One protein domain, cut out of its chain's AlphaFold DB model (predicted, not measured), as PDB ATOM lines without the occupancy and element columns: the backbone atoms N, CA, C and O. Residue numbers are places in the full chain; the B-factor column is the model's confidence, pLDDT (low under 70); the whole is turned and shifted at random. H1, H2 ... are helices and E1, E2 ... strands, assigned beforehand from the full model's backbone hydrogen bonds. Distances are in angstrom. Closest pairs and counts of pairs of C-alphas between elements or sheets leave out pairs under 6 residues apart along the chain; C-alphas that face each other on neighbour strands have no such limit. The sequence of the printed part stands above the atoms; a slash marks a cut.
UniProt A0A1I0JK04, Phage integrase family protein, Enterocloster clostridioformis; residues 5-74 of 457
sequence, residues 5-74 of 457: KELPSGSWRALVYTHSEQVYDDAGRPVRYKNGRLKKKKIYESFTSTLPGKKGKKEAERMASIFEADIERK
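Overview. This is residues 5 to 74 of the 457 residues of the protein "Phage integrase family protein" of Enterocloster clostridioformis (UniProt A0A1I0JK04). A long two-stranded hairpin, E1 and E2, has one helix, H1, packed on the end of it where E1 begins and E2 ends, with a wide loop, residues 23 to 39, at the hairpin's other end. E1 bends along its way, and a short stretch before it, residues 5 to 6, folds back to pair with its first residues. The printed part has 70 residues, with two named strands and one named helix in the order E1, E2, H1; the sheet has the order E1 - E2 and is antiparallel, and the class is mixed, helices and strands. The whole is only just loose, close to extended, with a radius of gyration of the C-alphas of 16.6 A, and the C-alphas span 46 by 33 by 20 A.

Arrangement. Residues 5 to 6 pair, antiparallel, with residues 12 to 13 of the strand E1, residues 12 to 22. E1 bends by 58 degrees at residue 19. The strand E2, residues 40 to 49, is the antiparallel neighbour of E1, at 158 degrees between their directions, and the two form a hairpin. The C-alphas of Arg 13 and Thr 48 face each other at 4.3 A, and those of Gln 22 and Lys 40 at 4.5 A. N 12 and O 49 are within hydrogen-bond range at 2.9 A, as are N 41 and O 21 at 2.8 A. The helix H1, residues 53 to 73, has 13 pairs of C-alphas within 8 A of E1, the closest being those of Trp 12 and Lys 57 at 5.5 A. With E2 it has 10 such pairs, the closest being those of Ser 49 and Gly 56 at 5.3 A. In H1 every O i to N i+4 pair is within hydrogen-bond range.

Along the chain. E1 begins at Trp 12, C-alpha at (209.611, 205.762, 267.344), and is 29.4 A from first to last C-alpha. E2 begins at Lys 40, C-alpha at (212.308, 226.780, 284.454), and is 28.9 A long in the same measure. H1 is 30.8 A from first to last C-alpha and ends at Arg 73, C-alpha at (227.424, 224.132, 265.857).

Size, cuts and confidence. The two C-alphas farthest apart are those of Ala 27 and Lys 54, at 47.4 A. The link from E1 to E2, 17 residues, is long, and its C-alphas lie 17 to 27 A from the mean of the C-alphas. The link from E2 to H1, 3 residues, is tight. The printed part has no cut. Its mean pLDDT is 85.3, and residues 71 to 74 are under 70.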
ATOM      1  N   LYS A   5     212.229 206.270 271.930       92.06
ATOM      2  CA  LYS A   5     211.235 205.425 272.602       92.06
ATOM      3  C   LYS A   5     210.067 205.127 271.670       92.06
ATOM      4  O   LYS A   5     209.642 205.997 270.911       92.06
ATOM      5  N   GLU A   6     209.548 203.911 271.751       91.38
ATOM      6  CA  GLU A   6     208.355 203.499 271.015       91.38
ATOM      7  C   GLU A   6     207.098 204.110 271.653       91.38
ATOM      8  O   GLU A   6     206.935 204.115 272.876       91.38
ATOM      9  N   LEU A   7     206.236 204.693 270.822       90.88
ATOM     10  CA  LEU A   7     204.954 205.267 271.217       90.88
ATOM     11  C   LEU A   7     203.851 204.198 271.159       90.88
ATOM     12  O   LEU A   7     203.980 203.245 270.391       90.88
ATOM     13  N   PRO A   8     202.708 204.393 271.851       88.62
ATOM     14  CA  PRO A   8     201.550 203.496 271.741       88.62
ATOM     15  C   PRO A   8     201.042 203.286 270.302       88.62
ATOM     16  O   PRO A   8     200.372 202.301 270.021       88.62
ATOM     17  N   SER A   9     201.377 204.197 269.382       85.50
ATOM     18  CA  SER A   9     201.080 204.111 267.949       85.50
ATOM     19  C   SER A   9     202.046 203.229 267.137       85.50
ATOM     20  O   SER A   9     201.920 203.183 265.917       85.50
ATOM     21  N   GLY A  10     203.059 202.607 267.755       85.12
ATOM     22  CA  GLY A  10     204.121 201.846 267.069       85.12
ATOM     23  C   GLY A  10     205.186 202.709 266.373       85.12
ATOM     24  O   GLY A  10     206.079 202.197 265.701       85.12
ATOM     25  N   SER A  11     205.105 204.037 266.504       90.44
ATOM     26  CA  SER A  11     206.105 204.979 265.978       90.44
ATOM     27  C   SER A  11     207.238 205.202 266.980       90.44
ATOM     28  O   SER A  11     207.015 205.188 268.187       90.44
ATOM     29  N   TRP A  12     208.444 205.490 266.500       94.12
ATOM     30  CA  TRP A  12     209.611 205.762 267.344       94.12
ATOM     31  C   TRP A  12     209.840 207.260 267.488       94.12
ATOM     32  O   TRP A  12     209.922 207.955 266.481       94.12
ATOM     33  N   ARG A  13     209.983 207.768 268.717       93.50
ATOM     34  CA  ARG A  13     210.238 209.189 268.995       93.50
ATOM     35  C   ARG A  13     211.508 209.389 269.812       93.50
ATOM     36  O   ARG A  13     211.614 208.867 270.918       93.50
ATOM     37  N   ALA A  14     212.414 210.223 269.312       93.94
ATOM     38  CA  ALA A  14     213.534 210.783 270.066       93.94
ATOM     39  C   ALA A  14     213.214 212.224 270.499       93.94
ATOM     40  O   ALA A  14     212.575 212.976 269.761       93.94
ATOM     41  N   LEU A  15     213.645 212.605 271.704       90.50
ATOM     42  CA  LEU A  15     213.471 213.952 272.253       90.50
ATOM     43  C   LEU A  15     214.835 214.583 272.510       90.50
ATOM     44  O   LEU A  15     215.595 214.081 273.337       90.50
ATOM     45  N   VAL A  16     215.111 215.709 271.859       86.94
ATOM     46  CA  VAL A  16     216.344 216.473 272.068       86.94
ATOM     47  C   VAL A  16     216.044 217.678 272.944       86.94
ATOM     48  O   VAL A  16     215.146 218.463 272.645       86.94
ATOM     49  N   TYR A  17     216.789 217.834 274.037       86.75
ATOM     50  CA  TYR A  17     216.692 219.028 274.878       86.75
ATOM     51  C   TYR A  17     217.223 220.248 274.120       86.75
ATOM     52  O   TYR A  17     218.366 220.246 273.666       86.75
ATOM     53  N   THR A  18     216.428 221.313 274.033       76.81
ATOM     54  CA  THR A  18     216.823 222.547 273.340       76.81
ATOM     55  C   THR A  18     217.276 223.611 274.340       76.81
ATOM     56  O   THR A  18     218.452 223.998 274.395       76.81
ATOM     57  N   HIS A  19     216.364 224.083 275.187       79.75
ATOM     58  CA  HIS A  19     216.614 225.099 276.207       79.75
ATOM     59  C   HIS A  19     215.601 225.001 277.350       79.75
ATOM     60  O   HIS A  19     214.684 224.186 277.345       79.75
ATOM     61  N   SER A  20     215.791 225.830 278.376       85.75
ATOM     62  CA  SER A  20     214.838 225.966 279.476       85.75
ATOM     63  C   SER A  20     214.272 227.381 279.494       85.75
ATOM     64  O   SER A  20     215.038 228.344 279.512       85.75
ATOM     65  N   GLU A  21     212.951 227.508 279.525       81.00
ATOM     66  CA  GLU A  21     212.241 228.788 279.577       81.00
ATOM     67  C   GLU A  21     211.792 229.110 281.000       81.00
ATOM     68  O   GLU A  21     211.438 228.216 281.770       81.00
ATOM     69  N   GLN A  22     211.825 230.390 281.372       88.25
ATOM     70  CA  GLN A  22     211.339 230.843 282.672       88.25
ATOM     71  C   GLN A  22     209.818 230.674 282.745       88.25
ATOM     72  O   GLN A  22     209.107 231.085 281.835       88.25
ATOM     73  N   VAL A  23     209.318 230.087 283.835       87.69
ATOM     74  CA  VAL A  23     207.873 229.986 284.076       87.69
ATOM     75  C   VAL A  23     207.398 231.264 284.759       87.69
ATOM     76  O   VAL A  23     208.037 231.714 285.716       87.69
ATOM     77  N   TYR A  24     206.289 231.823 284.280       87.25
ATOM     78  CA  TYR A  24     205.621 232.999 284.839       87.25
ATOM     79  C   TYR A  24     204.230 232.613 285.367       87.25
ATOM     80  O   TYR A  24     203.644 231.652 284.870       87.25
ATOM     81  N   ASP A  25     203.759 233.296 286.413       88.00
ATOM     82  CA  ASP A  25     202.384 233.182 286.920       88.00
ATOM     83  C   ASP A  25     201.406 233.999 286.051       88.00
ATOM     84  O   ASP A  25     201.831 234.747 285.166       88.00
ATOM     85  N   ASP A  26     200.101 233.882 286.308       82.69
ATOM     86  CA  ASP A  26     199.052 234.598 285.555       82.69
ATOM     87  C   ASP A  26     199.151 236.133 285.679       82.69
ATOM     88  O   ASP A  26     198.554 236.869 284.897       82.69
ATOM     89  N   ALA A  27     199.949 236.632 286.631       80.12
ATOM     90  CA  ALA A  27     200.255 238.047 286.830       80.12
ATOM     91  C   ALA A  27     201.602 238.472 286.199       80.12
ATOM     92  O   ALA A  27     202.064 239.592 286.425       80.12
ATOM     93  N   GLY A  28     202.257 237.597 285.427       76.00
ATOM     94  CA  GLY A  28     203.506 237.885 284.716       76.00
ATOM     95  C   GLY A  28     204.770 237.880 285.586       76.00
ATOM     96  O   GLY A  28     205.825 238.337 285.142       76.00
ATOM     97  N   ARG A  29     204.714 237.363 286.818       83.44
ATOM     98  CA  ARG A  29     205.863 237.278 287.733       83.44
ATOM     99  C   ARG A  29     206.548 235.916 287.629       83.44
ATOM    100  O   ARG A  29     205.881 234.896 287.468       83.44
ATOM    101  N   PRO A  30     207.885 235.847 287.738       84.81
ATOM    102  CA  PRO A  30     208.604 234.590 287.592       84.81
ATOM    103  C   PRO A  30     208.325 233.636 288.763       84.81
ATOM    104  O   PRO A  30     208.597 233.948 289.924       84.81
ATOM    105  N   VAL A  31     207.847 232.434 288.440       87.69
ATOM    106  CA  VAL A  31     207.547 231.373 289.406       87.69
ATOM    107  C   VAL A  31     208.841 230.844 290.018       87.69
ATOM    108  O   VAL A  31     209.824 230.578 289.318       87.69
ATOM    109  N   ARG A  32     208.840 230.649 291.338       89.12
ATOM    110  CA  ARG A  32     209.973 230.117 292.105       89.12
ATOM    111  C   ARG A  32     209.619 228.782 292.753       89.12
ATOM    112  O   ARG A  32     208.470 228.517 293.088       89.12
ATOM    113  N   TYR A  33     210.622 227.931 292.923       84.19
ATOM    114  CA  TYR A  33     210.539 226.762 293.790       84.19
ATOM    115  C   TYR A  33     210.506 227.194 295.263       84.19
ATOM    116  O   TYR A  33     210.933 228.297 295.604       84.19
ATOM    117  N   LYS A  34     210.079 226.289 296.155       81.31
ATOM    118  CA  LYS A  34     210.055 226.526 297.613       81.31
ATOM    119  C   LYS A  34     211.420 226.930 298.197       81.31
ATOM    120  O   LYS A  34     211.471 227.592 299.219       81.31
ATOM    121  N   ASN A  35     212.519 226.578 297.526       83.38
ATOM    122  CA  ASN A  35     213.891 226.937 297.901       83.38
ATOM    123  C   ASN A  35     214.369 228.291 297.326       83.38
ATOM    124  O   ASN A  35     215.566 228.566 297.316       83.38
ATOM    125  N   GLY A  36     213.469 229.103 296.763       80.31
ATOM    126  CA  GLY A  36     213.775 230.433 296.229       80.31
ATOM    127  C   GLY A  36     214.380 230.464 294.819       80.31
ATOM    128  O   GLY A  36     214.471 231.549 294.233       80.31
ATOM    129  N   ARG A  37     214.748 229.313 294.231       83.06
ATOM    130  CA  ARG A  37     215.276 229.236 292.855       83.06
ATOM    131  C   ARG A  37     214.173 229.438 291.818       83.06
ATOM    132  O   ARG A  37     213.053 228.963 291.984       83.06
ATOM    133  N   LEU A  38     214.508 230.096 290.711       87.50
ATOM    134  CA  LEU A  38     213.595 230.300 289.586       87.50
ATOM    135  C   LEU A  38     213.198 228.968 288.931       87.50
ATOM    136  O   LEU A  38     214.059 228.158 288.574       87.50
ATOM    137  N   LYS A  39     211.892 228.755 288.749       88.75
ATOM    138  CA  LYS A  39     211.345 227.582 288.067       88.75
ATOM    139  C   LYS A  39     211.477 227.756 286.560       88.75
ATOM    140  O   LYS A  39     210.947 228.710 285.996       88.75
ATOM    141  N   LYS A  40     212.163 226.815 285.913       87.75
ATOM    142  CA  LYS A  40     212.308 226.780 284.454       87.75
ATOM    143  C   LYS A  40     211.648 225.529 283.881       87.75
ATOM    144  O   LYS A  40     211.782 224.445 284.448       87.75
ATOM    145  N   LYS A  41     210.943 225.675 282.761       87.44
ATOM    146  CA  LYS A  41     210.362 224.583 281.978       87.44
ATOM    147  C   LYS A  41     211.367 224.164 280.914       87.44
ATOM    148  O   LYS A  41     211.795 224.996 280.121       87.44
ATOM    149  N   LYS A  42     211.750 222.888 280.899       87.56
ATOM    150  CA  LYS A  42     212.591 222.333 279.831       87.56
ATOM    151  C   LYS A  42     211.755 222.188 278.559       87.56
ATOM    152  O   LYS A  42     210.661 221.629 278.617       87.56
ATOM    153  N   ILE A  43     212.271 222.695 277.447       85.00
ATOM    154  CA  ILE A  43     211.696 222.550 276.112       85.00
ATOM    155  C   ILE A  43     212.498 221.479 275.367       85.00
ATOM    156  O   ILE A  43     213.720 221.381 275.516       85.00
ATOM    157  N   TYR A  44     211.783 220.644 274.619       87.12
ATOM    158  CA  TYR A  44     212.344 219.548 273.841       87.12
ATOM    159  C   TYR A  44     211.794 219.608 272.422       87.12
ATOM    160  O   TYR A  44     210.602 219.856 272.245       87.12
ATOM    161  N   GLU A  45     212.650 219.331 271.445       85.94
ATOM    162  CA  GLU A  45     212.252 219.091 270.059       85.94
ATOM    163  C   GLU A  45     212.027 217.588 269.860       85.94
ATOM    164  O   GLU A  45     212.793 216.771 270.387       85.94
ATOM    165  N   SER A  46     210.977 217.206 269.130       89.25
ATOM    166  CA  SER A  46     210.619 215.798 268.936       89.25
ATOM    167  C   SER A  46     210.848 215.331 267.506       89.25
ATOM    168  O   SER A  46     210.265 215.879 266.577       89.25
ATOM    169  N   PHE A  47     211.594 214.241 267.348       91.00
ATOM    170  CA  PHE A  47     211.850 213.597 266.062       91.00
ATOM    171  C   PHE A  47     211.168 212.236 266.054       91.00
ATOM    172  O   PHE A  47     211.532 211.361 266.838       91.00
ATOM    173  N   THR A  48     210.144 212.075 265.214       90.81
ATOM    174  CA  THR A  48     209.329 210.852 265.172       90.81
ATOM    175  C   THR A  48     209.493 210.147 263.826       90.81
ATOM    176  O   THR A  48     209.372 210.783 262.785       90.81
ATOM    177  N   SER A  49     209.749 208.838 263.842       91.38
ATOM    178  CA  SER A  49     209.776 207.963 262.668       91.38
ATOM    179  C   SER A  49     208.626 206.961 262.738       91.38
ATOM    180  O   SER A  49     208.380 206.356 263.782       91.38
ATOM    181  N   THR A  50     207.934 206.766 261.620       92.00
ATOM    182  CA  THR A  50     206.846 205.785 261.472       92.00
ATOM    183  C   THR A  50     207.332 204.435 260.942       92.00
ATOM    184  O   THR A  50     206.529 203.519 260.780       92.00
ATOM    185  N   LEU A  51     208.633 204.287 260.663       89.38
ATOM    186  CA  LEU A  51     209.187 203.024 260.181       89.38
ATOM    187  C   LEU A  51     209.124 201.951 261.284       89.38
ATOM    188  O   LEU A  51     209.454 202.242 262.436       89.38
ATOM    189  N   PRO A  52     208.769 200.700 260.949       85.00
ATOM    190  CA  PRO A  52     208.646 199.644 261.941       85.00
ATOM    191  C   PRO A  52     210.010 199.149 262.449       85.00
ATOM    192  O   PRO A  52     211.022 199.131 261.734       85.00
ATOM    193  N   GLY A  53     210.019 198.686 263.701       86.62
ATOM    194  CA  GLY A  53     211.146 197.993 264.327       86.62
ATOM    195  C   GLY A  53     212.426 198.828 264.463       86.62
ATOM    196  O   GLY A  53     212.413 200.058 264.514       86.62
ATOM    197  N   LYS A  54     213.582 198.147 264.503       88.19
ATOM    198  CA  LYS A  54     214.899 198.773 264.757       88.19
ATOM    199  C   LYS A  54     215.280 199.865 263.745       88.19
ATOM    200  O   LYS A  54     216.082 200.737 264.074       88.19
ATOM    201  N   LYS A  55     214.718 199.835 262.529       89.00
ATOM    202  CA  LYS A  55     214.953 200.865 261.503       89.00
ATOM    203  C   LYS A  55     214.323 202.207 261.897       89.00
ATOM    204  O   LYS A  55     214.987 203.228 261.756       89.00
ATOM    205  N   GLY A  56     213.107 202.198 262.453       89.81
ATOM    206  CA  GLY A  56     212.456 203.404 262.979       89.81
ATOM    207  C   GLY A  56     213.193 204.005 264.168       89.81
ATOM    208  O   GLY A  56     213.431 205.213 264.178       89.81
ATOM    209  N   LYS A  57     213.647 203.159 265.109       91.88
ATOM    210  CA  LYS A  57     214.500 203.587 266.233       91.88
ATOM    211  C   LYS A  57     215.736 204.336 265.724       91.88
ATOM    212  O   LYS A  57     215.959 205.485 266.095       91.88
ATOM    213  N   LYS A  58     216.485 203.712 264.807       92.06
ATOM    214  CA  LYS A  58     217.732 204.270 264.264       92.06
ATOM    215  C   LYS A  58     217.514 205.573 263.489       92.06
ATOM    216  O   LYS A  58     218.345 206.467 263.584       92.06
ATOM    217  N   GLU A  59     216.418 205.702 262.738       90.69
ATOM    218  CA  GLU A  59     216.126 206.930 261.987       90.69
ATOM    219  C   GLU A  59     215.728 208.093 262.905       90.69
ATOM    220  O   GLU A  59     216.224 209.206 262.728       90.69
ATOM    221  N   ALA A  60     214.903 207.842 263.929       90.25
ATOM    222  CA  ALA A  60     214.557 208.857 264.926       90.25
ATOM    223  C   ALA A  60     215.801 209.358 265.686       90.25
ATOM    224  O   ALA A  60     215.980 210.565 265.854       90.25
ATOM    225  N   GLU A  61     216.695 208.447 266.081       93.81
ATOM    226  CA  GLU A  61     217.971 208.777 266.735       93.81
ATOM    227  C   GLU A  61     218.942 209.504 265.799       93.81
ATOM    228  O   GLU A  61     219.617 210.444 266.222       93.81
ATOM    229  N   ARG A  62     218.995 209.130 264.513       91.56
ATOM    230  CA  ARG A  62     219.796 209.831 263.500       91.56
ATOM    231  C   ARG A  62     219.328 211.274 263.320       91.56
ATOM    232  O   ARG A  62     220.161 212.176 263.360       91.56
ATOM    233  N   MET A  63     218.020 211.503 263.162       87.06
ATOM    234  CA  MET A  63     217.445 212.853 263.054       87.06
ATOM    235  C   MET A  63     217.752 213.696 264.297       87.06
ATOM    236  O   MET A  63     218.221 214.826 264.174       87.06
ATOM    237  N   ALA A  64     217.574 213.116 265.486       90.44
ATOM    238  CA  ALA A  64     217.915 213.760 266.748       90.44
ATOM    239  C   ALA A  64     219.415 214.080 266.866       90.44
ATOM    240  O   ALA A  64     219.770 215.154 267.336       90.44
ATOM    241  N   SER A  65     220.296 213.190 266.404       86.12
ATOM    242  CA  SER A  65     221.751 213.382 266.499       86.12
ATOM    243  C   SER A  65     222.266 214.434 265.514       86.12
ATOM    244  O   SER A  65     223.150 215.212 265.860       86.12
ATOM    245  N   ILE A  66     221.692 214.496 264.304       84.81
ATOM    246  CA  ILE A  66     221.949 215.583 263.344       84.81
ATOM    247  C   ILE A  66     221.535 216.918 263.965       84.81
ATOM    248  O   ILE A  66     222.297 217.878 263.912       84.81
ATOM    249  N   PHE A  67     220.364 216.968 264.600       82.25
ATOM    250  CA  PHE A  67     219.872 218.174 265.256       82.25
ATOM    251  C   PHE A  67     220.694 218.575 266.492       82.25
ATOM    252  O   PHE A  67     220.982 219.757 266.656       82.25
ATOM    253  N   GLU A  68     221.124 217.624 267.333       79.94
ATOM    254  CA  GLU A  68     222.062 217.869 268.444       79.94
ATOM    255  C   GLU A  68     223.374 218.479 267.923       79.94
ATOM    256  O   GLU A  68     223.791 219.536 268.399       79.94
ATOM    257  N   ALA A  69     223.972 217.878 266.888       74.50
ATOM    258  CA  ALA A  69     225.199 218.381 266.269       74.50
ATOM    259  C   ALA A  69     225.010 219.770 265.633       74.50
ATOM    260  O   ALA A  69     225.901 220.618 265.702       74.50
ATOM    261  N   ASP A  70     223.844 220.029 265.042       72.00
ATOM    262  CA  ASP A  70     223.486 221.331 264.488       72.00
ATOM    263  C   ASP A  70     223.264 222.386 265.577       72.00
ATOM    264  O   ASP A  70     223.681 223.526 265.393       72.00
ATOM    265  N   ILE A  71     222.646 222.047 266.713       67.38
ATOM    266  CA  ILE A  71     222.482 222.960 267.856       67.38
ATOM    267  C   ILE A  71     223.832 223.334 268.459       67.38
ATOM    268  O   ILE A  71     224.041 224.496 268.805       67.38
ATOM    269  N   GLU A  72     224.736 222.367 268.604       60.00
ATOM    270  CA  GLU A  72     226.075 222.610 269.147       60.00
ATOM    271  C   GLU A  72     226.926 223.470 268.201       60.00
ATOM    272  O   GLU A  72     227.739 224.274 268.657       60.00
ATOM    273  N   ARG A  73     226.708 223.355 266.884       56.81
ATOM    274  CA  ARG A  73     227.424 224.132 265.857       56.81
ATOM    275  C   ARG A  73     226.803 225.496 265.566       56.81
ATOM    276  O   ARG A  73     227.524 226.437 265.225       56.81
ATOM    277  N   LYS A  74     225.480 225.638 265.663       60.75
ATOM    278  CA  LYS A  74     224.782 226.897 265.381       60.75
ATOM    279  C   LYS A  74     224.918 227.815 266.590       60.75
ATOM    280  O   LYS A  74     224.275 227.623 267.618       60.75
TER     281      LYS A  74